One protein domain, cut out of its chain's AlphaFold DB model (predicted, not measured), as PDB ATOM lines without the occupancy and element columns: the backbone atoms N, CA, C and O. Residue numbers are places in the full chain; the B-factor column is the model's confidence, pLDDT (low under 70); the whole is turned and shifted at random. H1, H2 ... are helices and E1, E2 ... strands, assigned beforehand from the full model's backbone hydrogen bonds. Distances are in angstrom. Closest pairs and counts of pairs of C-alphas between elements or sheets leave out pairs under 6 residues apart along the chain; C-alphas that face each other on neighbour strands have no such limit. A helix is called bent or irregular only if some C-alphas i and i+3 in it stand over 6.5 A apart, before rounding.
ATOM      1  N   ASP A  14     237.723 276.634 213.306       74.50
ATOM      2  CA  ASP A  14     237.189 276.489 211.951       74.50
ATOM      3  C   ASP A  14     236.551 275.108 211.730       74.50
ATOM      4  O   ASP A  14     235.437 274.996 211.216       74.50
ATOM      5  N   ILE A  15     237.166 274.046 212.261       83.25
ATOM      6  CA  ILE A  15     236.659 272.677 212.091       83.25
ATOM      7  C   ILE A  15     235.354 272.411 212.863       83.25
ATOM      8  O   ILE A  15     234.452 271.751 212.352       83.25
ATOM      9  N   HIS A  16     235.175 272.993 214.053       87.69
ATOM     10  CA  HIS A  16     233.902 272.908 214.779       87.69
ATOM     11  C   HIS A  16     232.763 273.642 214.050       87.69
ATOM     12  O   HIS A  16     231.623 273.169 214.048       87.69
ATOM     13  N   SER A  17     233.064 274.776 213.402       86.25
ATOM     14  CA  SER A  17     232.112 275.488 212.540       86.25
ATOM     15  C   SER A  17     231.737 274.639 211.325       86.25
ATOM     16  O   SER A  17     230.550 274.489 211.028       86.25
ATOM     17  N   LEU A  18     232.727 274.004 210.685       87.50
ATOM     18  CA  LEU A  18     232.509 273.051 209.598       87.50
ATOM     19  C   LEU A  18     231.555 271.928 210.028       87.50
ATOM     20  O   LEU A  18     230.538 271.729 209.369       87.50
ATOM     21  N   VAL A  19     231.803 271.251 211.156       93.00
ATOM     22  CA  VAL A  19     230.920 270.174 211.652       93.00
ATOM     23  C   VAL A  19     229.474 270.654 211.790       93.00
ATOM     24  O   VAL A  19     228.559 269.970 211.332       93.00
ATOM     25  N   LYS A  20     229.248 271.853 212.343       92.44
ATOM     26  CA  LYS A  20     227.895 272.419 212.486       92.44
ATOM     27  C   LYS A  20     227.220 272.726 211.152       92.44
ATOM     28  O   LYS A  20     225.997 272.613 211.059       92.44
ATOM     29  N   GLN A  21     227.979 273.090 210.122       90.25
ATOM     30  CA  GLN A  21     227.445 273.258 208.769       90.25
ATOM     31  C   GLN A  21     227.051 271.907 208.160       90.25
ATOM     32  O   GLN A  21     225.936 271.780 207.647       90.25
ATOM     33  N   LEU A  22     227.913 270.892 208.304       93.62
ATOM     34  CA  LEU A  22     227.691 269.535 207.789       93.62
ATOM     35  C   LEU A  22     226.448 268.860 208.387       93.62
ATOM     36  O   LEU A  22     225.846 268.018 207.730       93.62
ATOM     37  N   GLU A  23     226.009 269.234 209.596       95.38
ATOM     38  CA  GLU A  23     224.767 268.707 210.197       95.38
ATOM     39  C   GLU A  23     223.524 268.974 209.333       95.38
ATOM     40  O   GLU A  23     222.525 268.264 209.458       95.38
ATOM     41  N   ASN A  24     223.567 269.996 208.475       93.62
ATOM     42  CA  ASN A  24     222.456 270.364 207.597       93.62
ATOM     43  C   ASN A  24     222.580 269.762 206.192       93.62
ATOM     44  O   ASN A  24     221.692 269.976 205.371       93.62
ATOM     45  N   PHE A  25     223.664 269.041 205.901       92.31
ATOM     46  CA  PHE A  25     223.887 268.454 204.585       92.31
ATOM     47  C   PHE A  25     223.127 267.136 204.463       92.31
ATOM     48  O   PHE A  25     223.068 266.343 205.406       92.31
ATOM     49  N   ASP A  26     222.548 266.884 203.293       91.75
ATOM     50  CA  ASP A  26     222.074 265.552 202.942       91.75
ATOM     51  C   ASP A  26     223.241 264.615 202.570       91.75
ATOM     52  O   ASP A  26     224.409 265.003 202.465       91.75
ATOM     53  N   LEU A  27     222.926 263.336 202.368       90.12
ATOM     54  CA  LEU A  27     223.937 262.318 202.101       90.12
ATOM     55  C   LEU A  27     224.646 262.498 200.746       90.12
ATOM     56  O   LEU A  27     225.812 262.121 200.612       90.12
ATOM     57  N   SER A  28     223.962 263.055 199.743       87.31
ATOM     58  CA  SER A  28     224.554 263.340 198.433       87.31
ATOM     59  C   SER A  28     225.590 264.457 198.554       87.31
ATOM     60  O   SER A  28     226.722 264.309 198.090       87.31
ATOM     61  N   GLN A  29     225.237 265.529 199.265       88.81
ATOM     62  CA  GLN A  29     226.112 266.670 199.525       88.81
ATOM     63  C   GLN A  29     227.374 266.247 200.294       88.81
ATOM     64  O   GLN A  29     228.485 266.600 199.893       88.81
ATOM     65  N   LEU A  30     227.231 265.419 201.340       92.19
ATOM     66  CA  LEU A  30     228.369 264.877 202.098       92.19
ATOM     67  C   LEU A  30     229.309 264.036 201.217       92.19
ATOM     68  O   LEU A  30     230.523 264.245 201.222       92.19
ATOM     69  N   ARG A  31     228.760 263.123 200.406       90.19
ATOM     70  CA  ARG A  31     229.548 262.305 199.464       90.19
ATOM     71  C   ARG A  31     230.301 263.159 198.458       90.19
ATOM     72  O   ARG A  31     231.477 262.910 198.186       90.19
ATOM     73  N   ASN A  32     229.618 264.150 197.891       86.06
ATOM     74  CA  ASN A  32     230.183 265.051 196.900       86.06
ATOM     75  C   ASN A  32     231.362 265.836 197.491       86.06
ATOM     76  O   ASN A  32     232.446 265.868 196.901       86.06
ATOM     77  N   LEU A  33     231.184 266.371 198.704       89.06
ATOM     78  CA  LEU A  33     232.245 267.044 199.440       89.06
ATOM     79  C   LEU A  33     233.430 266.107 199.707       89.06
ATOM     80  O   LEU A  33     234.562 266.488 199.409       89.06
ATOM     81  N   ARG A  34     233.198 264.872 200.183       92.19
ATOM     82  CA  ARG A  34     234.270 263.885 200.415       92.19
ATOM     83  C   ARG A  34     235.123 263.673 199.158       92.19
ATOM     84  O   ARG A  34     236.347 263.774 199.219       92.19
ATOM     85  N   TYR A  35     234.505 263.420 198.005       87.69
ATOM     86  CA  TYR A  35     235.260 263.210 196.762       87.69
ATOM     87  C   TYR A  35     236.016 264.458 196.303       87.69
ATOM     88  O   TYR A  35     237.170 264.354 195.881       87.69
ATOM     89  N   ARG A  36     235.401 265.641 196.412       86.44
ATOM     90  CA  ARG A  36     236.051 266.913 196.068       86.44
ATOM     91  C   ARG A  36     237.260 267.196 196.957       86.44
ATOM     92  O   ARG A  36     238.293 267.616 196.443       86.44
ATOM     93  N   LEU A  37     237.163 266.915 198.256       88.88
ATOM     94  CA  LEU A  37     238.290 267.020 199.184       88.88
ATOM     95  C   LEU A  37     239.408 266.034 198.834       88.88
ATOM     96  O   LEU A  37     240.573 266.422 198.834       88.88
ATOM     97  N   GLY A  38     239.075 264.801 198.443       89.88
ATOM     98  CA  GLY A  38     240.063 263.845 197.934       89.88
ATOM     99  C   GLY A  38     240.804 264.371 196.697       89.88
ATOM    100  O   GLY A  38     242.029 264.282 196.626       89.88
ATOM    101  N   GLY A  39     240.081 264.976 195.749       87.69
ATOM    102  CA  GLY A  39     240.665 265.619 194.563       87.69
ATOM    103  C   GLY A  39     241.494 266.871 194.876       87.69
ATOM    104  O   GLY A  39     242.474 267.140 194.185       87.69
ATOM    105  N   LEU A  40     241.142 267.614 195.928       87.19
ATOM    106  CA  LEU A  40     241.906 268.760 196.429       87.19
ATOM    107  C   LEU A  40     243.218 268.327 197.095       87.19
ATOM    108  O   LEU A  40     244.268 268.913 196.832       87.19
ATOM    109  N   LEU A  41     243.151 267.296 197.938       89.56
ATOM    110  CA  LEU A  41     244.274 266.790 198.722       89.56
ATOM    111  C   LEU A  41     245.274 266.002 197.861       89.56
ATOM    112  O   LEU A  41     246.478 266.044 198.109       89.56
ATOM    113  N   HIS A  42     244.793 265.326 196.814       89.75
ATOM    114  CA  HIS A  42     245.612 264.557 195.878       89.75
ATOM    115  C   HIS A  42     246.857 265.308 195.344       89.75
ATOM    116  O   HIS A  42     247.970 264.821 195.561       89.75
ATOM    117  N   PRO A  43     246.733 266.474 194.674       87.25
ATOM    118  CA  PRO A  43     247.894 267.194 194.153       87.25
ATOM    119  C   PRO A  43     248.825 267.706 195.260       87.25
ATOM    120  O   PRO A  43     250.031 267.766 195.039       87.25
ATOM    121  N   MET A  44     248.296 268.031 196.446       87.69
ATOM    122  CA  MET A  44     249.101 268.481 197.588       87.69
ATOM    123  C   MET A  44     250.015 267.358 198.091       87.69
ATOM    124  O   MET A  44     251.222 267.549 198.211       87.69
ATOM    125  N   LEU A  45     249.456 266.164 198.316       89.00
ATOM    126  CA  LEU A  45     250.224 264.990 198.746       89.00
ATOM    127  C   LEU A  45     251.250 264.566 197.690       89.00
ATOM    128  O   LEU A  45     252.393 264.250 198.024       89.00
ATOM    129  N   LEU A  46     250.864 264.608 196.411       86.81
ATOM    130  CA  LEU A  46     251.756 264.271 195.304       86.81
ATOM    131  C   LEU A  46     252.945 265.239 195.204       86.81
ATOM    132  O   LEU A  46     254.067 264.799 194.963       86.81
ATOM    133  N   GLN A  47     252.715 266.541 195.401       86.50
ATOM    134  CA  GLN A  47     253.769 267.557 195.373       86.50
ATOM    135  C   GLN A  47     254.767 267.381 196.522       86.50
ATOM    136  O   GLN A  47     255.967 267.545 196.315       86.50
ATOM    137  N   GLN A  48     254.275 267.042 197.712       83.25
ATOM    138  CA  GLN A  48     255.106 266.887 198.904       83.25
ATOM    139  C   GLN A  48     255.869 265.545 198.934       83.25
ATOM    140  O   GLN A  48     256.828 265.409 199.686       83.25
ATOM    141  N   GLN A  49     255.470 264.559 198.113       85.88
ATOM    142  CA  GLN A  49     256.064 263.209 198.054       85.88
ATOM    143  C   GLN A  49     256.050 262.461 199.400       85.88
ATOM    144  O   GLN A  49     256.978 261.730 199.748       85.88
ATOM    145  N   ILE A  50     254.970 262.642 200.158       85.25
ATOM    146  CA  ILE A  50     254.802 262.119 201.516       85.25
ATOM    147  C   ILE A  50     254.017 260.809 201.466       85.25
ATOM    148  O   ILE A  50     252.942 260.761 200.872       85.25
ATOM    149  N   GLY A  51     254.514 259.755 202.118       91.31
ATOM    150  CA  GLY A  51     253.752 258.524 202.330       91.31
ATOM    151  C   GLY A  51     252.677 258.695 203.409       91.31
ATOM    152  O   GLY A  51     252.956 259.198 204.500       91.31
ATOM    153  N   LEU A  52     251.457 258.265 203.099       95.00
ATOM    154  CA  LEU A  52     250.249 258.378 203.909       95.00
ATOM    155  C   LEU A  52     249.660 256.992 204.195       95.00
ATOM    156  O   LEU A  52     249.352 256.231 203.268       95.00
ATOM    157  N   LEU A  53     249.409 256.713 205.475       95.12
ATOM    158  CA  LEU A  53     248.536 255.626 205.914       95.12
ATOM    159  C   LEU A  53     247.206 256.182 206.438       95.12
ATOM    160  O   LEU A  53     247.174 257.043 207.316       95.12
ATOM    161  N   CYS A  54     246.105 255.653 205.913       94.69
ATOM    162  CA  CYS A  54     244.740 256.003 206.283       94.69
ATOM    163  C   CYS A  54     244.154 254.950 207.231       94.69
ATOM    164  O   CYS A  54     243.924 253.808 206.833       94.69
ATOM    165  N   ASN A  55     243.902 255.332 208.480       92.25
ATOM    166  CA  ASN A  55     243.493 254.439 209.554       92.25
ATOM    167  C   ASN A  55     242.137 254.834 210.164       92.25
ATOM    168  O   ASN A  55     242.047 255.215 211.329       92.25
ATOM    169  N   SER A  56     241.071 254.800 209.363       89.31
ATOM    170  CA  SER A  56     239.721 255.126 209.835       89.31
ATOM    171  C   SER A  56     238.962 253.892 210.311       89.31
ATOM    172  O   SER A  56     238.444 253.129 209.503       89.31
ATOM    173  N   GLY A  57     238.806 253.704 211.622       88.56
ATOM    174  CA  GLY A  57     237.987 252.606 212.141       88.56
ATOM    175  C   GLY A  57     236.482 252.801 211.959       88.56
ATOM    176  O   GLY A  57     235.772 251.838 211.665       88.56
ATOM    177  N   ILE A  58     235.989 254.036 212.096       90.62
ATOM    178  CA  ILE A  58     234.554 254.343 211.943       90.62
ATOM    179  C   ILE A  58     234.108 254.319 210.470       90.62
ATOM    180  O   ILE A  58     232.963 253.979 210.174       90.62
ATOM    181  N   ALA A  59     235.021 254.644 209.552       87.88
ATOM    182  CA  ALA A  59     234.775 254.808 208.120       87.88
ATOM    183  C   ALA A  59     235.875 254.110 207.294       87.88
ATOM    184  O   ALA A  59     236.628 254.784 206.586       87.88
ATOM    185  N   PRO A  60     236.032 252.777 207.405       88.94
ATOM    186  CA  PRO A  60     237.199 252.075 206.875       88.94
ATOM    187  C   PRO A  60     237.396 252.303 205.383       88.94
ATOM    188  O   PRO A  60     236.585 251.901 204.550       88.94
ATOM    189  N   GLY A  61     238.509 252.969 205.074       86.38
ATOM    190  CA  GLY A  61     238.979 253.254 203.728       86.38
ATOM    191  C   GLY A  61     238.083 254.176 202.904       86.38
ATOM    192  O   GLY A  61     238.271 254.258 201.696       86.38
ATOM    193  N   MET A  62     237.158 254.924 203.513       92.62
ATOM    194  CA  MET A  62     236.387 255.937 202.781       92.62
ATOM    195  C   MET A  62     237.267 257.109 202.326       92.62
ATOM    196  O   MET A  62     237.129 257.593 201.202       92.62
ATOM    197  N   GLU A  63     238.206 257.556 203.156       92.50
ATOM    198  CA  GLU A  63     239.231 258.526 202.753       92.50
ATOM    199  C   GLU A  63     240.180 257.943 201.695       92.50
ATOM    200  O   GLU A  63     240.477 258.589 200.689       92.50
ATOM    201  N   ALA A  64     240.593 256.686 201.877       92.06
ATOM    202  CA  ALA A  64     241.501 256.006 200.968       92.06
ATOM    203  C   ALA A  64     240.857 255.803 199.586       92.06
ATOM    204  O   ALA A  64     241.518 255.978 198.568       92.06
ATOM    205  N   ASP A  65     239.556 255.514 199.534       91.62
ATOM    206  CA  ASP A  65     238.758 255.459 198.313       91.62
ATOM    207  C   ASP A  65     238.713 256.808 197.580       91.62
ATOM    208  O   ASP A  65     238.974 256.870 196.372       91.62
ATOM    209  N   ALA A  66     238.416 257.895 198.301       90.25
ATOM    210  CA  ALA A  66     238.364 259.235 197.717       90.25
ATOM    211  C   ALA A  66     239.722 259.631 197.112       90.25
ATOM    212  O   ALA A  66     239.782 260.153 195.998       90.25
ATOM    213  N   LEU A  67     240.820 259.304 197.797       89.81
ATOM    214  CA  LEU A  67     242.182 259.543 197.316       89.81
ATOM    215  C   LEU A  67     242.555 258.627 196.141       89.81
ATOM    216  O   LEU A  67     243.026 259.112 195.111       89.81
ATOM    217  N   ALA A  68     242.289 257.322 196.251       89.06
ATOM    218  CA  ALA A  68     242.591 256.318 195.229       89.06
ATOM    219  C   ALA A  68     241.764 256.481 193.950       89.06
ATOM    220  O   ALA A  68     242.061 255.843 192.938       89.06
ATOM    221  N   SER A  69     240.743 257.336 193.966       85.69
ATOM    222  CA  SER A  69     239.982 257.739 192.781       85.69
ATOM    223  C   SER A  69     240.798 258.586 191.795       85.69
ATOM    224  O   SER A  69     240.352 258.770 190.665       85.69
ATOM    225  N   ASN A  70     241.974 259.073 192.207       83.31
ATOM    226  CA  ASN A  70     242.875 259.894 191.404       83.31
ATOM    227  C   ASN A  70     244.101 259.102 190.914       83.31
ATOM    228  O   ASN A  70     244.550 258.129 191.541       83.31
ATOM    229  N   ASP A  71     244.659 259.556 189.790       78.25
ATOM    230  CA  ASP A  71     245.827 258.961 189.138       78.25
ATOM    231  C   ASP A  71     247.061 259.091 190.020       78.25
ATOM    232  O   ASP A  71     247.202 260.065 190.745       78.25
ATOM    233  N   LYS A  72     247.995 258.136 189.945       83.62
ATOM    234  CA  LYS A  72     249.264 258.177 190.707       83.62
ATOM    235  C   LYS A  72     249.104 258.202 192.233       83.62
ATOM    236  O   LYS A  72     250.087 258.414 192.940       83.62
ATOM    237  N   SER A  73     247.909 257.919 192.749       83.75
ATOM    238  CA  SER A  73     247.655 257.787 194.189       83.75
ATOM    239  C   SER A  73     248.603 256.804 194.881       83.75
ATOM    240  O   SER A  73     248.961 257.029 196.028       83.75
ATOM    241  N   SER A  74     249.100 255.786 194.172       78.81
ATOM    242  CA  SER A  74     250.082 254.814 194.683       78.81
ATOM    243  C   SER A  74     251.423 255.403 195.106       78.81
ATOM    244  O   SER A  74     252.189 254.710 195.759       78.81
ATOM    245  N   GLN A  75     251.730 256.647 194.737       86.94
ATOM    246  CA  GLN A  75     252.979 257.294 195.139       86.94
ATOM    247  C   GLN A  75     252.935 257.823 196.576       86.94
ATOM    248  O   GLN A  75     253.987 257.945 197.197       86.94
ATOM    249  N   TYR A  76     251.744 258.130 197.099       90.44
ATOM    250  CA  TYR A  76     251.574 258.679 198.447       90.44
ATOM    251  C   TYR A  76     250.626 257.845 199.311       90.44
ATOM    252  O   TYR A  76     250.870 257.705 200.499       90.44
ATOM    253  N   LEU A  77     249.553 257.264 198.768       92.94
ATOM    254  CA  LEU A  77     248.634 256.422 199.530       92.94
ATOM    255  C   LEU A  77     249.236 255.024 199.662       92.94
ATOM    256  O   LEU A  77     249.229 254.254 198.702       92.94
ATOM    257  N   GLN A  78     249.741 254.694 200.847       92.75
ATOM    258  CA  GLN A  78     250.447 253.434 201.073       92.75
ATOM    259  C   GLN A  78     249.527 252.339 201.608       92.75
ATOM    260  O   GLN A  78     249.683 251.176 201.248       92.75
ATOM    261  N   GLY A  79     248.537 252.685 202.432       92.75
ATOM    262  CA  GLY A  79     247.684 251.686 203.069       92.75
ATOM    263  C   GLY A  79     247.062 252.146 204.380       92.75
ATOM    264  O   GLY A  79     246.720 253.314 204.519       92.75
ATOM    265  N   GLY A  80     246.897 251.223 205.330       91.56
ATOM    266  CA  GLY A  80     246.340 251.488 206.660       91.56
ATOM    267  C   GLY A  80     245.894 250.218 207.379       91.56
ATOM    268  O   GLY A  80     245.661 249.206 206.727       91.56
ATOM    269  N   LEU A  81     245.783 250.251 208.708       91.56
ATOM    270  CA  LEU A  81     245.433 249.079 209.519       91.56
ATOM    271  C   LEU A  81     244.483 249.438 210.654       91.56
ATOM    272  O   LEU A  81     244.902 250.025 211.647       91.56
ATOM    273  N   VAL A  82     243.251 248.955 210.552       89.12
ATOM    274  CA  VAL A  82     242.247 249.034 211.611       89.12
ATOM    275  C   VAL A  82     242.111 247.670 212.281       89.12
ATOM    276  O   VAL A  82     241.868 246.663 211.611       89.12
ATOM    277  N   ARG A  83     242.175 247.647 213.614       86.50
ATOM    278  CA  ARG A  83     241.798 246.490 214.436       86.50
ATOM    279  C   ARG A  83     240.515 246.806 215.202       86.50
ATOM    280  O   ARG A  83     240.467 247.752 215.980       86.50
ATOM    281  N   TYR A  84     239.480 245.996 215.010       80.62
ATOM    282  CA  TYR A  84     238.168 246.139 215.654       80.62
ATOM    283  C   TYR A  84     238.090 245.422 217.017       80.62
ATOM    284  O   TYR A  84     237.027 244.944 217.427       80.62
ATOM    285  N   SER A  85     239.212 245.333 217.741       67.50
ATOM    286  CA  SER A  85     239.221 244.963 219.163       67.50
ATOM    287  C   SER A  85     238.520 246.038 219.997       67.50
ATOM    288  O   SER A  85     238.427 247.183 219.561       67.50
ATOM    289  N   SER A  86     238.001 245.669 221.174       57.03
ATOM    290  CA  SER A  86     237.228 246.546 222.068       57.03
ATOM    291  C   SER A  86     237.847 247.942 222.163       57.03
ATOM    292  O   SER A  86     238.882 248.111 222.808       57.03
ATOM    293  N   LEU A  87     237.221 248.910 221.484       61.22
ATOM    294  CA  LEU A  87     237.656 250.300 221.487       61.22
ATOM    295  C   LEU A  87     237.726 250.770 222.946       61.22
ATOM    296  O   LEU A  87     236.804 250.470 223.716       61.22
ATOM    297  N   PRO A  88     238.794 251.478 223.351       60.06
ATOM    298  CA  PRO A  88     238.844 252.066 224.678       60.06
ATOM    299  C   PRO A  88     237.625 252.975 224.885       60.06
ATOM    300  O   PRO A  88     237.122 253.594 223.947       60.06
ATOM    301  N   GLY A  89     237.134 253.045 226.126       66.38
ATOM    302  CA  GLY A  89     235.970 253.871 226.458       66.38
ATOM    303  C   GLY A  89     236.175 255.357 226.132       66.38
ATOM    304  O   GLY A  89     235.210 256.031 225.761       66.38
ATOM    305  N   ASP A  90     237.426 255.827 226.211       79.69
ATOM    306  CA  ASP A  90     237.855 257.188 225.882       79.69
ATOM    307  C   ASP A  90     238.509 257.267 224.491       79.69
ATOM    308  O   ASP A  90     239.609 256.752 224.266       79.69
ATOM    309  N   LEU A  91     237.843 257.976 223.574       81.25
ATOM    310  CA  LEU A  91     238.303 258.192 222.202       81.25
ATOM    311  C   LEU A  91     239.584 259.035 222.116       81.25
ATOM    312  O   LEU A  91     240.323 258.881 221.149       81.25
ATOM    313  N   ARG A  92     239.890 259.903 223.091       73.06
ATOM    314  CA  ARG A  92     241.090 260.763 223.021       73.06
ATOM    315  C   ARG A  92     242.376 259.955 223.138       73.06
ATOM    316  O   ARG A  92     243.312 260.164 222.373       73.06
ATOM    317  N   SER A  93     242.390 258.981 224.045       79.12
ATOM    318  CA  SER A  93     243.527 258.070 224.232       79.12
ATOM    319  C   SER A  93     243.841 257.213 222.994       79.12
ATOM    320  O   SER A  93     244.965 256.738 222.831       79.12
ATOM    321  N   LEU A  94     242.867 257.047 222.093       85.31
ATOM    322  CA  LEU A  94     242.974 256.177 220.928       85.31
ATOM    323  C   LEU A  94     243.832 256.777 219.802       85.31
ATOM    324  O   LEU A  94     244.485 256.022 219.092       85.31
ATOM    325  N   ALA A  95     243.901 258.107 219.658       85.62
ATOM    326  CA  ALA A  95     244.636 258.745 218.557       85.62
ATOM    327  C   ALA A  95     246.131 258.382 218.576       85.62
ATOM    328  O   ALA A  95     246.682 257.907 217.583       85.62
ATOM    329  N   SER A  96     246.770 258.538 219.739       84.81
ATOM    330  CA  SER A  96     248.188 258.212 219.934       84.81
ATOM    331  C   SER A  96     248.473 256.722 219.707       84.81
ATOM    332  O   SER A  96     249.462 256.368 219.057       84.81
ATOM    333  N   LEU A  97     247.570 255.843 220.160       87.81
ATOM    334  CA  LEU A  97     247.670 254.403 219.920       87.81
ATOM    335  C   LEU A  97     247.615 254.084 218.421       87.81
ATOM    336  O   LEU A  97     248.490 253.386 217.916       87.81
ATOM    337  N   CYS A  98     246.642 254.636 217.694       89.31
ATOM    338  CA  CYS A  98     246.468 254.402 216.260       89.31
ATOM    339  C   CYS A  98     247.645 254.920 215.424       89.31
ATOM    340  O   CYS A  98     248.052 254.262 214.465       89.31
ATOM    341  N   ILE A  99     248.212 256.074 215.788       89.31
ATOM    342  CA  ILE A  99     249.416 256.619 215.143       89.31
ATOM    343  C   ILE A  99     250.617 255.707 215.415       89.31
ATOM    344  O   ILE A  99     251.340 255.342 214.486       89.31
ATOM    345  N   THR A 100     250.803 255.287 216.668       89.56
ATOM    346  CA  THR A 100     251.899 254.394 217.068       89.56
ATOM    347  C   THR A 100     251.808 253.038 216.366       89.56
ATOM    348  O   THR A 100     252.811 252.546 215.843       89.56
ATOM    349  N   GLU A 101     250.615 252.442 216.300       89.31
ATOM    350  CA  GLU A 101     250.377 251.199 215.559       89.31
ATOM    351  C   GLU A 101     250.630 251.378 214.060       89.31
ATOM    352  O   GLU A 101     251.289 250.537 213.449       89.31
ATOM    353  N   GLY A 102     250.172 252.488 213.471       91.19
ATOM    354  CA  GLY A 102     250.392 252.799 212.059       91.19
ATOM    355  C   GLY A 102     251.877 252.898 211.703       91.19
ATOM    356  O   GLY A 102     252.324 252.291 210.730       91.19
ATOM    357  N   PHE A 103     252.673 253.589 212.521       92.31
ATOM    358  CA  PHE A 103     254.120 253.669 212.314       92.31
ATOM    359  C   PHE A 103     254.854 252.364 212.616       92.31
ATOM    360  O   PHE A 103     255.846 252.054 211.953       92.31
ATOM    361  N   SER A 104     254.371 251.575 213.577       91.88
ATOM    362  CA  SER A 104     254.916 250.238 213.837       91.88
ATOM    363  C   SER A 104     254.703 249.331 212.627       91.88
ATOM    364  O   SER A 104     255.658 248.724 212.147       91.88
ATOM    365  N   LEU A 105     253.497 249.341 212.047       92.12
ATOM    366  CA  LEU A 105     253.201 248.659 210.788       92.12
ATOM    367  C   LEU A 105     254.114 249.140 209.657       92.12
ATOM    368  O   LEU A 105     254.698 248.315 208.959       92.12
ATOM    369  N   ALA A 106     254.249 250.458 209.473       92.69
ATOM    370  CA  ALA A 106     255.094 251.027 208.427       92.69
ATOM    371  C   ALA A 106     256.543 250.542 208.550       92.69
ATOM    372  O   ALA A 106     257.133 250.084 207.570       92.69
ATOM    373  N   LYS A 107     257.090 250.565 209.767       92.56
ATOM    374  CA  LYS A 107     258.438 250.077 210.062       92.56
ATOM    375  C   LYS A 107     258.581 248.578 209.791       92.56
ATOM    376  O   LYS A 107     259.548 248.176 209.153       92.56
ATOM    377  N   GLU A 108     257.636 247.762 210.251       92.50
ATOM    378  CA  GLU A 108     257.652 246.306 210.050       92.50
ATOM    379  C   GLU A 108     257.513 245.909 208.576       92.50
ATOM    380  O   GLU A 108     258.114 244.930 208.140       92.50
ATOM    381  N   ALA A 109     256.753 246.683 207.800       91.25
ATOM    382  CA  ALA A 109     256.596 246.493 206.364       91.25
ATOM    383  C   ALA A 109     257.756 247.078 205.535       91.25
ATOM    384  O   ALA A 109     257.869 246.774 204.351       91.25
ATOM    385  N   GLY A 110     258.623 247.909 206.126       91.88
ATOM    386  CA  GLY A 110     259.718 248.582 205.419       91.88
ATOM    387  C   GLY A 110     259.298 249.825 204.619       91.88
ATOM    388  O   GLY A 110     259.983 250.207 203.669       91.88
ATOM    389  N   LEU A 111     258.186 250.471 204.986       89.75
ATOM    390  CA  LEU A 111     257.698 251.720 204.389       89.75
ATOM    391  C   LEU A 111     258.508 252.930 204.892       89.75
ATOM    392  O   LEU A 111     258.066 253.693 205.747       89.75
ATOM    393  N   ASN A 112     259.711 253.120 204.348       82.00
ATOM    394  CA  ASN A 112     260.658 254.145 204.817       82.00
ATOM    395  C   ASN A 112     260.237 255.600 204.528       82.00
ATOM    396  O   ASN A 112     260.790 256.531 205.106       82.00
ATOM    397  N   ASN A 113     259.294 255.807 203.611       79.19
ATOM    398  CA  ASN A 113     258.755 257.114 203.227       79.19
ATOM    399  C   ASN A 113     257.393 257.421 203.873       79.19
ATOM    400  O   ASN A 113     256.822 258.473 203.586       79.19
ATOM    401  N   CYS A 114     256.864 256.529 204.720       80.06
ATOM    402  CA  CYS A 114     255.650 256.807 205.477       80.06
ATOM    403  C   CYS A 114     255.927 257.930 206.472       80.06
ATOM    404  O   CYS A 114     256.760 257.794 207.366       80.06
ATOM    405  N   GLN A 115     255.220 259.039 206.317       86.44
ATOM    406  CA  GLN A 115     255.452 260.253 207.091       86.44
ATOM    407  C   GLN A 115     254.193 260.729 207.811       86.44
ATOM    408  O   GLN A 115     254.317 261.429 208.813       86.44
ATOM    409  N   ILE A 116     253.001 260.332 207.350       93.62
ATOM    410  CA  ILE A 116     251.728 260.709 207.971       93.62
ATOM    411  C   ILE A 116     250.854 259.474 208.196       93.62
ATOM    412  O   ILE A 116     250.629 258.679 207.284       93.62
ATOM    413  N   ILE A 117     250.300 259.368 209.404       94.94
ATOM    414  CA  ILE A 117     249.151 258.516 209.722       94.94
ATOM    415  C   ILE A 117     247.963 259.435 209.984       94.94
ATOM    416  O   ILE A 117     248.076 260.365 210.778       94.94
ATOM    417  N   ALA A 118     246.824 259.175 209.351       95.62
ATOM    418  CA  ALA A 118     245.603 259.934 209.600       95.62
ATOM    419  C   ALA A 118     244.377 259.030 209.580       95.62
ATOM    420  O   ALA A 118     244.358 258.023 208.876       95.62
ATOM    421  N   GLY A 119     243.340 259.386 210.325       95.25
ATOM    422  CA  GLY A 119     242.128 258.587 210.385       95.25
ATOM    423  C   GLY A 119     241.043 259.189 211.259       95.25
ATOM    424  O   GLY A 119     241.167 260.292 211.796       95.25
ATOM    425  N   ALA A 120     239.972 258.417 211.415       94.56
ATOM    426  CA  ALA A 120     238.920 258.698 212.371       94.56
ATOM    427  C   ALA A 120     238.403 257.424 213.055       94.56
ATOM    428  O   ALA A 120     238.199 256.383 212.425       94.56
ATOM    429  N   HIS A 121     238.128 257.523 214.352       92.94
ATOM    430  CA  HIS A 121     237.471 256.493 215.154       92.94
ATOM    431  C   HIS A 121     236.263 257.076 215.875       92.94
ATOM    432  O   HIS A 121     236.153 258.284 216.044       92.94
ATOM    433  N   GLY A 122     235.340 256.223 216.299       91.31
ATOM    434  CA  GLY A 122     234.115 256.672 216.939       91.31
ATOM    435  C   GLY A 122     232.979 255.689 216.734       91.31
ATOM    436  O   GLY A 122     233.205 254.507 216.459       91.31
ATOM    437  N   PHE A 123     231.756 256.195 216.841       91.00
ATOM    438  CA  PHE A 123     230.551 255.377 216.838       91.00
ATOM    439  C   PHE A 123     229.611 255.821 215.720       91.00
ATOM    440  O   PHE A 123     229.093 256.933 215.720       91.00
ATOM    441  N   ALA A 124     229.359 254.929 214.762       91.06
ATOM    442  CA  ALA A 124     228.409 255.178 213.675       91.06
ATOM    443  C   ALA A 124     226.972 254.714 214.011       91.06
ATOM    444  O   ALA A 124     226.042 254.929 213.236       91.06
ATOM    445  N   SER A 125     226.778 254.046 215.154       89.00
ATOM    446  CA  SER A 125     225.489 253.535 215.640       89.00
ATOM    447  C   SER A 125     225.493 253.360 217.164       89.00
ATOM    448  O   SER A 125     226.561 253.354 217.776       89.00
ATOM    449  N   GLY A 126     224.314 253.157 217.759       88.31
ATOM    450  CA  GLY A 126     224.127 253.035 219.211       88.31
ATOM    451  C   GLY A 126     223.922 254.385 219.906       88.31
ATOM    452  O   GLY A 126     223.765 255.408 219.247       88.31
ATOM    453  N   GLU A 127     223.924 254.393 221.240       88.62
ATOM    454  CA  GLU A 127     223.664 255.603 222.049       88.62
ATOM    455  C   GLU A 127     224.713 256.703 221.849       88.62
ATOM    456  O   GLU A 127     224.396 257.884 221.934       88.62
ATOM    457  N   ARG A 128     225.947 256.304 221.530       90.94
ATOM    458  CA  ARG A 128     227.089 257.193 221.275       90.94
ATOM    459  C   ARG A 128     227.229 257.593 219.802       90.94
ATOM    460  O   ARG A 128     228.248 258.154 219.411       90.94
ATOM    461  N   ALA A 129     226.258 257.243 218.951       92.81
ATOM    462  CA  ALA A 129     226.340 257.504 217.517       92.81
ATOM    463  C   ALA A 129     226.576 258.994 217.232       92.81
ATOM    464  O   ALA A 129     225.804 259.839 217.680       92.81
ATOM    465  N   GLY A 130     227.611 259.294 216.449       94.06
ATOM    466  CA  GLY A 130     228.006 260.663 216.125       94.06
ATOM    467  C   GLY A 130     229.193 261.186 216.928       94.06
ATOM    468  O   GLY A 130     229.760 262.199 216.529       94.06
ATOM    469  N   GLU A 131     229.620 260.488 217.983       94.69
ATOM    470  CA  GLU A 131     230.909 260.751 218.627       94.69
ATOM    471  C   GLU A 131     232.045 260.303 217.692       94.69
ATOM    472  O   GLU A 131     232.187 259.111 217.389       94.69
ATOM    473  N   ILE A 132     232.850 261.258 217.224       94.62
ATOM    474  CA  ILE A 132     233.949 261.056 216.271       94.62
ATOM    475  C   ILE A 132     235.224 261.664 216.852       94.62
ATOM    476  O   ILE A 132     235.244 262.824 217.241       94.62
ATOM    477  N   MET A 133     236.315 260.915 216.840       94.38
ATOM    478  CA  MET A 133     237.671 261.421 217.006       94.38
ATOM    479  C   MET A 133     238.383 261.331 215.661       94.38
ATOM    480  O   MET A 133     238.451 260.252 215.074       94.38
ATOM    481  N   SER A 134     238.882 262.459 215.164       94.75
ATOM    482  CA  SER A 134     239.686 262.526 213.941       94.75
ATOM    483  C   SER A 134     241.093 262.991 214.277       94.75
ATOM    484  O   SER A 134     241.273 263.822 215.169       94.75
ATOM    485  N   PHE A 135     242.085 262.440 213.583       93.62
ATOM    486  CA  PHE A 135     243.491 262.665 213.879       93.62
ATOM    487  C   PHE A 135     244.360 262.616 212.622       93.62
ATOM    488  O   PHE A 135     244.037 261.937 211.643       93.62
ATOM    489  N   ALA A 136     245.496 263.302 212.685       94.06
ATOM    490  CA  ALA A 136     246.603 263.187 211.744       94.06
ATOM    491  C   ALA A 136     247.923 263.421 212.488       94.06
ATOM    492  O   ALA A 136     247.988 264.267 213.377       94.06
ATOM    493  N   GLY A 137     248.984 262.690 212.157       91.88
ATOM    494  CA  GLY A 137     250.264 262.865 212.838       91.88
ATOM    495  C   GLY A 137     251.446 262.152 212.201       91.88
ATOM    496  O   GLY A 137     251.291 261.330 211.296       91.88
ATOM    497  N   ASN A 138     252.631 262.472 212.720       89.50
ATOM    498  CA  ASN A 138     253.913 261.850 212.411       89.50
ATOM    499  C   ASN A 138     254.597 261.291 213.685       89.50
ATOM    500  O   ASN A 138     253.983 261.212 214.746       89.50
ATOM    501  N   HIS A 139     255.870 260.888 213.593       76.75
ATOM    502  CA  HIS A 139     256.637 260.316 214.709       76.75
ATOM    503  C   HIS A 139     256.838 261.233 215.934       76.75
ATOM    504  O   HIS A 139     257.248 260.732 216.980       76.75
ATOM    505  N   GLY A 140     256.597 262.543 215.826       76.62
ATOM    506  CA  GLY A 140     256.846 263.503 216.910       76.62
ATOM    507  C   GLY A 140     255.707 264.480 217.186       76.62
ATOM    508  O   GLY A 140     255.656 265.048 218.272       76.62
ATOM    509  N   THR A 141     254.789 264.677 216.241       84.50
ATOM    510  CA  THR A 141     253.669 265.615 216.370       84.50
ATOM    511  C   THR A 141     252.385 264.998 215.841       84.50
ATOM    512  O   THR A 141     252.389 264.252 214.863       84.50
ATOM    513  N   PHE A 142     251.259 265.323 216.467       86.88
ATOM    514  CA  PHE A 142     249.949 264.964 215.946       86.88
ATOM    515  C   PHE A 142     248.910 266.012 216.322       86.88
ATOM    516  O   PHE A 142     249.043 266.714 217.322       86.88
ATOM    517  N   VAL A 143     247.868 266.079 215.505       87.44
ATOM    518  CA  VAL A 143     246.637 266.812 215.759       87.44
ATOM    519  C   VAL A 143     245.520 265.796 215.945       87.44
ATOM    520  O   VAL A 143     245.436 264.801 215.221       87.44
ATOM    521  N   SER A 144     244.673 266.015 216.943       90.38
ATOM    522  CA  SER A 144     243.480 265.204 217.152       90.38
ATOM    523  C   SER A 144     242.381 266.042 217.768       90.38
ATOM    524  O   SER A 144     242.641 266.808 218.696       90.38
ATOM    525  N   GLU A 145     241.153 265.834 217.318       91.31
ATOM    526  CA  GLU A 145     239.981 266.494 217.878       91.31
ATOM    527  C   GLU A 145     238.796 265.534 217.975       91.31
ATOM    528  O   GLU A 145     238.678 264.578 217.202       91.31
ATOM    529  N   CYS A 146     237.923 265.801 218.948       92.56
ATOM    530  CA  CYS A 146     236.687 265.060 219.166       92.56
ATOM    531  C   CYS A 146     235.479 265.930 218.820       92.56
ATOM    532  O   CYS A 146     235.422 267.108 219.174       92.56
ATOM    533  N   PHE A 147     234.494 265.312 218.181       92.50
ATOM    534  CA  PHE A 147     233.304 265.949 217.647       92.50
ATOM    535  C   PHE A 147     232.069 265.144 218.006       92.50
ATOM    536  O   PHE A 147     232.099 263.915 217.971       92.50
ATOM    537  N   ASP A 148     230.975 265.862 218.228       94.56
ATOM    538  CA  ASP A 148     229.635 265.296 218.245       94.56
ATOM    539  C   ASP A 148     228.917 265.742 216.973       94.56
ATOM    540  O   ASP A 148     228.655 266.935 216.774       94.56
ATOM    541  N   PHE A 149     228.619 264.788 216.096       96.25
ATOM    542  CA  PHE A 149     227.903 265.020 214.851       96.25
ATOM    543  C   PHE A 149     226.488 264.446 214.918       96.25
ATOM    544  O   PHE A 149     226.292 263.256 215.154       96.25
ATOM    545  N   SER A 150     225.488 265.285 214.646       96.12
ATOM    546  CA  SER A 150     224.086 264.869 214.598       96.12
ATOM    547  C   SER A 150     223.421 265.378 213.314       96.12
ATOM    548  O   SER A 150     223.124 266.572 213.219       96.12
ATOM    549  N   PRO A 151     223.196 264.518 212.301       94.44
ATOM    550  CA  PRO A 151     222.592 264.947 211.043       94.44
ATOM    551  C   PRO A 151     221.123 265.343 211.257       94.44
ATOM    552  O   PRO A 151     220.314 264.548 211.743       94.44
ATOM    553  N   LYS A 152     220.765 266.571 210.868       93.62
ATOM    554  CA  LYS A 152     219.431 267.168 211.072       93.62
ATOM    555  C   LYS A 152     218.452 266.858 209.942       93.62
ATOM    556  O   LYS A 152     217.249 266.767 210.175       93.62
ATOM    557  N   THR A 153     218.957 266.698 208.722       90.62
ATOM    558  CA  THR A 153     218.147 266.495 207.507       90.62
ATOM    559  C   THR A 153     217.906 265.020 207.182       90.62
ATOM    560  O   THR A 153     216.993 264.693 206.427       90.62
ATOM    561  N   ILE A 154     218.679 264.110 207.779       91.56
ATOM    562  CA  ILE A 154     218.645 262.675 207.487       91.56
ATOM    563  C   ILE A 154     217.888 261.950 208.596       91.56
ATOM    564  O   ILE A 154     218.253 262.046 209.763       91.56
ATOM    565  N   GLN A 155     216.840 261.203 208.240       91.00
ATOM    566  CA  GLN A 155     215.960 260.554 209.222       91.00
ATOM    567  C   GLN A 155     216.219 259.053 209.383       91.00
ATOM    568  O   GLN A 155     216.209 258.554 210.510       91.00
ATOM    569  N   SER A 156     216.486 258.341 208.284       92.44
ATOM    570  CA  SER A 156     216.728 256.892 208.295       92.44
ATOM    571  C   SER A 156     217.963 256.537 209.137       92.44
ATOM    572  O   SER A 156     219.023 257.119 208.907       92.44
ATOM    573  N   PRO A 157     217.889 255.571 210.076       90.00
ATOM    574  CA  PRO A 157     219.050 255.134 210.857       90.00
ATOM    575  C   PRO A 157     220.238 254.663 210.003       90.00
ATOM    576  O   PRO A 157     221.387 254.934 210.346       90.00
ATOM    577  N   GLU A 158     219.976 253.993 208.875       88.00
ATOM    578  CA  GLU A 158     221.021 253.542 207.943       88.00
ATOM    579  C   GLU A 158     221.724 254.729 207.273       88.00
ATOM    580  O   GLU A 158     222.956 254.774 207.186       88.00
ATOM    581  N   ASP A 159     220.952 255.725 206.843       91.62
ATOM    582  CA  ASP A 159     221.515 256.916 206.212       91.62
ATOM    583  C   ASP A 159     222.222 257.805 207.237       91.62
ATOM    584  O   ASP A 159     223.255 258.382 206.911       91.62
ATOM    585  N   LYS A 160     221.741 257.869 208.488       93.81
ATOM    586  CA  LYS A 160     222.434 258.557 209.592       93.81
ATOM    587  C   LYS A 160     223.800 257.936 209.861       93.81
ATOM    588  O   LYS A 160     224.782 258.667 209.952       93.81
ATOM    589  N   ARG A 161     223.879 256.600 209.930       93.00
ATOM    590  CA  ARG A 161     225.156 255.875 210.037       93.00
ATOM    591  C   ARG A 161     226.077 256.250 208.887       93.00
ATOM    592  O   ARG A 161     227.206 256.662 209.125       93.00
ATOM    593  N   THR A 162     225.576 256.153 207.657       93.00
ATOM    594  CA  THR A 162     226.370 256.484 206.468       93.00
ATOM    595  C   THR A 162     226.857 257.937 206.529       93.00
ATOM    596  O   THR A 162     228.026 258.192 206.275       93.00
ATOM    597  N   ALA A 163     226.010 258.883 206.937       95.25
ATOM    598  CA  ALA A 163     226.380 260.289 207.087       95.25
ATOM    599  C   ALA A 163     227.486 260.503 208.130       95.25
ATOM    600  O   ALA A 163     228.430 261.240 207.861       95.25
ATOM    601  N   ILE A 164     227.417 259.824 209.283       96.25
ATOM    602  CA  ILE A 164     228.484 259.848 210.297       96.25
ATOM    603  C   ILE A 164     229.812 259.367 209.691       96.25
ATOM    604  O   ILE A 164     230.851 259.985 209.916       96.25
ATOM    605  N   GLN A 165     229.787 258.295 208.893       95.25
ATOM    606  CA  GLN A 165     230.988 257.762 208.240       95.25
ATOM    607  C   GLN A 165     231.544 258.711 207.164       95.25
ATOM    608  O   GLN A 165     232.755 258.925 207.106       95.25
ATOM    609  N   GLU A 166     230.681 259.335 206.350       95.56
ATOM    610  CA  GLU A 166     231.099 260.358 205.376       95.56
ATOM    611  C   GLU A 166     231.743 261.562 206.085       95.56
ATOM    612  O   GLU A 166     232.812 262.015 205.672       95.56
ATOM    613  N   VAL A 167     231.145 262.045 207.182       96.62
ATOM    614  CA  VAL A 167     231.698 263.151 207.982       96.62
ATOM    615  C   VAL A 167     233.033 262.769 208.608       96.62
ATOM    616  O   VAL A 167     233.969 263.558 208.544       96.62
ATOM    617  N   ALA A 168     233.172 261.560 209.146       96.38
ATOM    618  CA  ALA A 168     234.447 261.096 209.679       96.38
ATOM    619  C   ALA A 168     235.558 261.105 208.613       96.38
ATOM    620  O   ALA A 168     236.656 261.588 208.880       96.38
ATOM    621  N   ALA A 169     235.266 260.657 207.387       95.94
ATOM    622  CA  ALA A 169     236.218 260.718 206.277       95.94
ATOM    623  C   ALA A 169     236.550 262.165 205.859       95.94
ATOM    624  O   ALA A 169     237.713 262.476 205.588       95.94
ATOM    625  N   ILE A 170     235.554 263.062 205.832       95.25
ATOM    626  CA  ILE A 170     235.744 264.504 205.586       95.25
ATOM    627  C   ILE A 170     236.685 265.111 206.631       95.25
ATOM    628  O   ILE A 170     237.641 265.797 206.266       95.25
ATOM    629  N   LEU A 171     236.447 264.827 207.913       94.81
ATOM    630  CA  LEU A 171     237.258 265.331 209.020       94.81
ATOM    631  C   LEU A 171     238.692 264.808 208.951       94.81
ATOM    632  O   LEU A 171     239.616 265.599 209.108       94.81
ATOM    633  N   THR A 172     238.899 263.534 208.606       95.00
ATOM    634  CA  THR A 172     240.244 262.983 208.377       95.00
ATOM    635  C   THR A 172     240.998 263.760 207.300       95.00
ATOM    636  O   THR A 172     242.148 264.140 207.503       95.00
ATOM    637  N   MET A 173     240.364 264.052 206.159       92.81
ATOM    638  CA  MET A 173     241.011 264.838 205.099       92.81
ATOM    639  C   MET A 173     241.299 266.276 205.539       92.81
ATOM    640  O   MET A 173     242.359 266.807 205.207       92.81
ATOM    641  N   TYR A 174     240.395 266.887 206.308       90.25
ATOM    642  CA  TYR A 174     240.615 268.202 206.914       90.25
ATOM    643  C   TYR A 174     241.821 268.188 207.863       90.25
ATOM    644  O   TYR A 174     242.682 269.057 207.756       90.25
ATOM    645  N   GLN A 175     241.951 267.164 208.712       90.06
ATOM    646  CA  GLN A 175     243.097 267.005 209.612       90.06
ATOM    647  C   GLN A 175     244.415 266.801 208.857       90.06
ATOM    648  O   GLN A 175     245.430 267.365 209.252       90.06
ATOM    649  N   ILE A 176     244.417 266.072 207.735       91.44
ATOM    650  CA  ILE A 176     245.614 265.967 206.881       91.44
ATOM    651  C   ILE A 176     246.009 267.351 206.343       91.44
ATOM    652  O   ILE A 176     247.180 267.718 206.399       91.44
ATOM    653  N   MET A 177     245.048 268.137 205.847       87.25
ATOM    654  CA  MET A 177     245.319 269.493 205.350       87.25
ATOM    655  C   MET A 177     245.805 270.440 206.459       87.25
ATOM    656  O   MET A 177     246.691 271.256 206.209       87.25
ATOM    657  N   ALA A 178     245.262 270.314 207.674       83.06
ATOM    658  CA  ALA A 178     245.692 271.072 208.852       83.06
ATOM    659  C   ALA A 178     247.133 270.731 209.219       83.06
ATOM    660  O   ALA A 178     247.964 271.619 209.381       83.06
ATOM    661  N   PHE A 179     247.438 269.436 209.276       84.88
ATOM    662  CA  PHE A 179     248.756 268.932 209.628       84.88
ATOM    663  C   PHE A 179     249.842 269.340 208.625       84.88
ATOM    664  O   PHE A 179     250.977 269.606 209.009       84.88
ATOM    665  N   LEU A 180     249.498 269.416 207.339       82.69
ATOM    666  CA  LEU A 180     250.399 269.879 206.283       82.69
ATOM    667  C   LEU A 180     250.588 271.409 206.258       82.69
ATOM    668  O   LEU A 180     251.278 271.902 205.370       82.69
ATOM    669  N   ASP A 181     249.963 272.147 207.183       73.69
ATOM    670  CA  ASP A 181     249.948 273.618 207.259       73.69
ATOM    671  C   ASP A 181     249.513 274.302 205.947       73.69
ATOM    672  O   ASP A 181     249.881 275.428 205.621       73.69
ATOM    673  N   VAL A 182     248.689 273.611 205.159       68.00
ATOM    674  CA  VAL A 182     248.095 274.154 203.926       68.00
ATOM    675  C   VAL A 182     246.663 274.619 204.151       68.00
ATOM    676  O   VAL A 182     245.988 275.034 203.212       68.00
ATOM    677  N   ILE A 183     246.172 274.559 205.393       62.00
ATOM    678  CA  ILE A 183     244.754 274.775 205.666       62.00
ATOM    679  C   ILE A 183     244.315 276.219 205.474       62.00
ATOM    680  O   ILE A 183     243.197 276.452 205.038       62.00
ATOM    681  N   GLN A 184     245.196 277.196 205.698       59.19
ATOM    682  CA  GLN A 184     244.858 278.599 205.442       59.19
ATOM    683  C   GLN A 184     244.629 278.871 203.944       59.19
ATOM    684  O   GLN A 184     243.669 279.556 203.595       59.19
ATOM    685  N   ASP A 185     245.436 278.273 203.058       62.38
ATOM    686  CA  ASP A 185     245.217 278.316 201.602       62.38
ATOM    687  C   ASP A 185     243.995 277.462 201.199       62.38
ATOM    688  O   ASP A 185     243.157 277.868 200.385       62.38
ATOM    689  N   ALA A 186     243.819 276.305 201.844       62.91
ATOM    690  CA  ALA A 186     242.723 275.383 201.567       62.91
ATOM    691  C   ALA A 186     241.355 275.899 202.034       62.91
ATOM    692  O   ALA A 186     240.364 275.606 201.376       62.91
ATOM    693  N   ASN A 187     241.261 276.689 203.105       68.50
ATOM    694  CA  ASN A 187     239.993 277.124 203.701       68.50
ATOM    695  C   ASN A 187     239.136 277.946 202.739       68.50
ATOM    696  O   ASN A 187     237.920 277.764 202.673       68.50
ATOM    697  N   SER A 188     239.758 278.808 201.933       68.50
ATOM    698  CA  SER A 188     239.054 279.544 200.876       68.50
ATOM    699  C   SER A 188     238.429 278.593 199.843       68.50
ATOM    700  O   SER A 188     237.276 278.763 199.440       68.50
ATOM    701  N   ARG A 189     239.160 277.533 199.477       71.31
ATOM    702  CA  ARG A 189     238.730 276.500 198.529       71.31
ATOM    703  C   ARG A 189     237.672 275.594 199.149       71.31
ATOM    704  O   ARG A 189     236.681 275.319 198.491       71.31
ATOM    705  N   ILE A 190     237.829 275.183 200.406       72.44
ATOM    706  CA  ILE A 190     236.854 274.377 201.154       72.44
ATOM    707  C   ILE A 190     235.533 275.132 201.256       72.44
ATOM    708  O   ILE A 190     234.504 274.573 200.896       72.44
ATOM    709  N   ASN A 191     235.559 276.408 201.644       72.75
ATOM    710  CA  ASN A 191     234.354 277.234 201.683       72.75
ATOM    711  C   ASN A 191     233.679 277.300 200.305       72.75
ATOM    712  O   ASN A 191     232.473 277.090 200.213       72.75
ATOM    713  N   ALA A 192     234.439 277.484 199.221       72.94
ATOM    714  CA  ALA A 192     233.886 277.428 197.866       72.94
ATOM    715  C   ALA A 192     233.268 276.055 197.526       72.94
ATOM    716  O   ALA A 192     232.193 275.998 196.930       72.94
ATOM    717  N   LEU A 193     233.901 274.950 197.939       75.06
ATOM    718  CA  LEU A 193     233.358 273.599 197.759       75.06
ATOM    719  C   LEU A 193     232.079 273.377 198.576       75.06
ATOM    720  O   LEU A 193     231.185 272.693 198.090       75.06
ATOM    721  N   LEU A 194     231.964 273.956 199.776       72.06
ATOM    722  CA  LEU A 194     230.745 273.883 200.587       72.06
ATOM    723  C   LEU A 194     229.572 274.571 199.881       72.06
ATOM    724  O   LEU A 194     228.489 273.991 199.820       72.06
ATOM    725  N   TYR A 195     229.793 275.744 199.279       68.50
ATOM    726  CA  TYR A 195     228.766 276.420 198.479       68.50
ATOM    727  C   TYR A 195     228.368 275.612 197.233       68.50
ATOM    728  O   TYR A 195     227.182 275.431 196.978       68.50
ATOM    729  N   ASP A 196     229.339 275.074 196.490       66.81
ATOM    730  CA  ASP A 196     229.089 274.325 195.244       66.81
ATOM    731  C   ASP A 196     228.551 272.897 195.487       66.81
ATOM    732  O   ASP A 196     227.893 272.298 194.638       66.81
ATOM    733  N   SER A 197     228.772 272.328 196.675       61.56
ATOM    734  CA  SER A 197     228.211 271.019 197.043       61.56
ATOM    735  C   SER A 197     226.683 271.026 197.139       61.56
ATOM    736  O   SER A 197     226.067 269.965 197.065       61.56
ATOM    737  N   GLN A 198     226.058 272.206 197.229       61.50
ATOM    738  CA  GLN A 198     224.604 272.349 197.266       61.50
ATOM    739  C   GLN A 198     223.931 272.121 195.901       61.50
ATOM    740  O   GLN A 198     222.707 272.011 195.850       61.50
TER     741      GLN A 198
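AT A GLANCE: This is residues 14 to 198 of the 414 residues of the protein "CinA domain-containing protein" of Candidatus Peregrinibacteria bacterium GW2011_GWF2_33_10 (UniProt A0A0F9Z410). A twisted sheet of five strands lies between helices: H4 packs on one face, and on the other H5 crosses E3 and E4 slantwise while H3 sits over E1 and H1 lies near the edge strand E5. H2 and H6 make a further tier beyond H5, away from the sheet. The printed part has 185 residues with six named helices and five named strands, in the order H1 H2 E1 H3 E2 H4 E3 E4 E5 H5 H6. The sheet runs E2 E1 E3 E4 E5 and is mixed, and the class is mixed, helices and strands. The whole is compact, with a radius of gyration of the C-alphas of 15.3 A and spans of 45 by 37 by 25 A.

HOW THE PARTS SIT: Along the printed part come H1, residues 14 to 22; H2, 27 to 48; E1, 51 to 54; H3, 62 to 68; E2, 77 to 83; H4, 91 to 109; E3, 114 to 122; E4, 131 to 137; E5, 142 to 148; H5, 157 to 179; and H6, 183 to 198. H1 touches H5 at a shallow tilt of 23 degrees, opposite ways; their closest C-alphas, of Leu 22 and Val 167, are 7.5 A apart. H2, H5 and H6 form a bundle, three helices roughly side by side. H2 touches H5, with the C-alphas of Arg 34 and Ile 170 closest at 5.4 A, and H6, with those of Gln 29 and Ser 197 closest at 5.4 A. H2 only grazes the sheet, with residues 42 to 46. E1, H3 and E2 form a strand-helix-strand unit, two parallel neighbour strands with a helix between, and its crossover is right-handed. N 54 and O 79 are 2.8 A apart. H3 is on the sheet at a height of 9.3 A. E2, H4 and E3 form a split unit, with E1 between the strands, also right-handed; E1 and E3 are parallel, with N 53 and O 116 2.9 A apart. H4 is on the sheet, with the C-alphas of Ile 99 and Ile 117 closest to E3 at 5.7 A, and lies on the opposite face from H3 and H5; helices on both faces make three layers. E3, E4 and E5 are a meander, each strand the antiparallel neighbour of the one before, in two hairpins; N 121 and O 133 are 2.8 A apart, and so are N 143 and O 136. H5, the hub, touches four helices, and its height over the sheet is 7.0 A. H5 and H6 touch only at the corner, and only just, with 3 pairs of C-alphas within 8 A; Met 177 and Ile 183 are closest, their C-alphas 5.3 A apart. H4 and H5 are apart. In H1, H3 and H5 every O i to N i+4 pair is within hydrogen-bond range; in H2 16 of 18 are, in H4 12 of 15 and in H6 9 of 12.

IN THESE COORDINATES: H1 begins at C-alpha 14, (237.189, 276.489, 211.951). H2 is 31.7 A long and only just irregular, with C-alphas 40 and 43 6.6 A apart. H4 is 26.9 A long and E3 24.4 A. H5 is 32.8 A long and starts at C-alpha 157, (219.050, 255.134, 210.857). H6, 22.0 A long, ends at C-alpha 198, (224.604, 272.349, 197.266).

THE WHOLE: The C-alphas farthest apart, of Gly 110 and Gln 155, are 45.5 A from each other. The printed part has no cut, and no link is long. The mean pLDDT of the printed part is 86.8; residues 85 to 89, 182 to 188 and 195 to 198 are under 70.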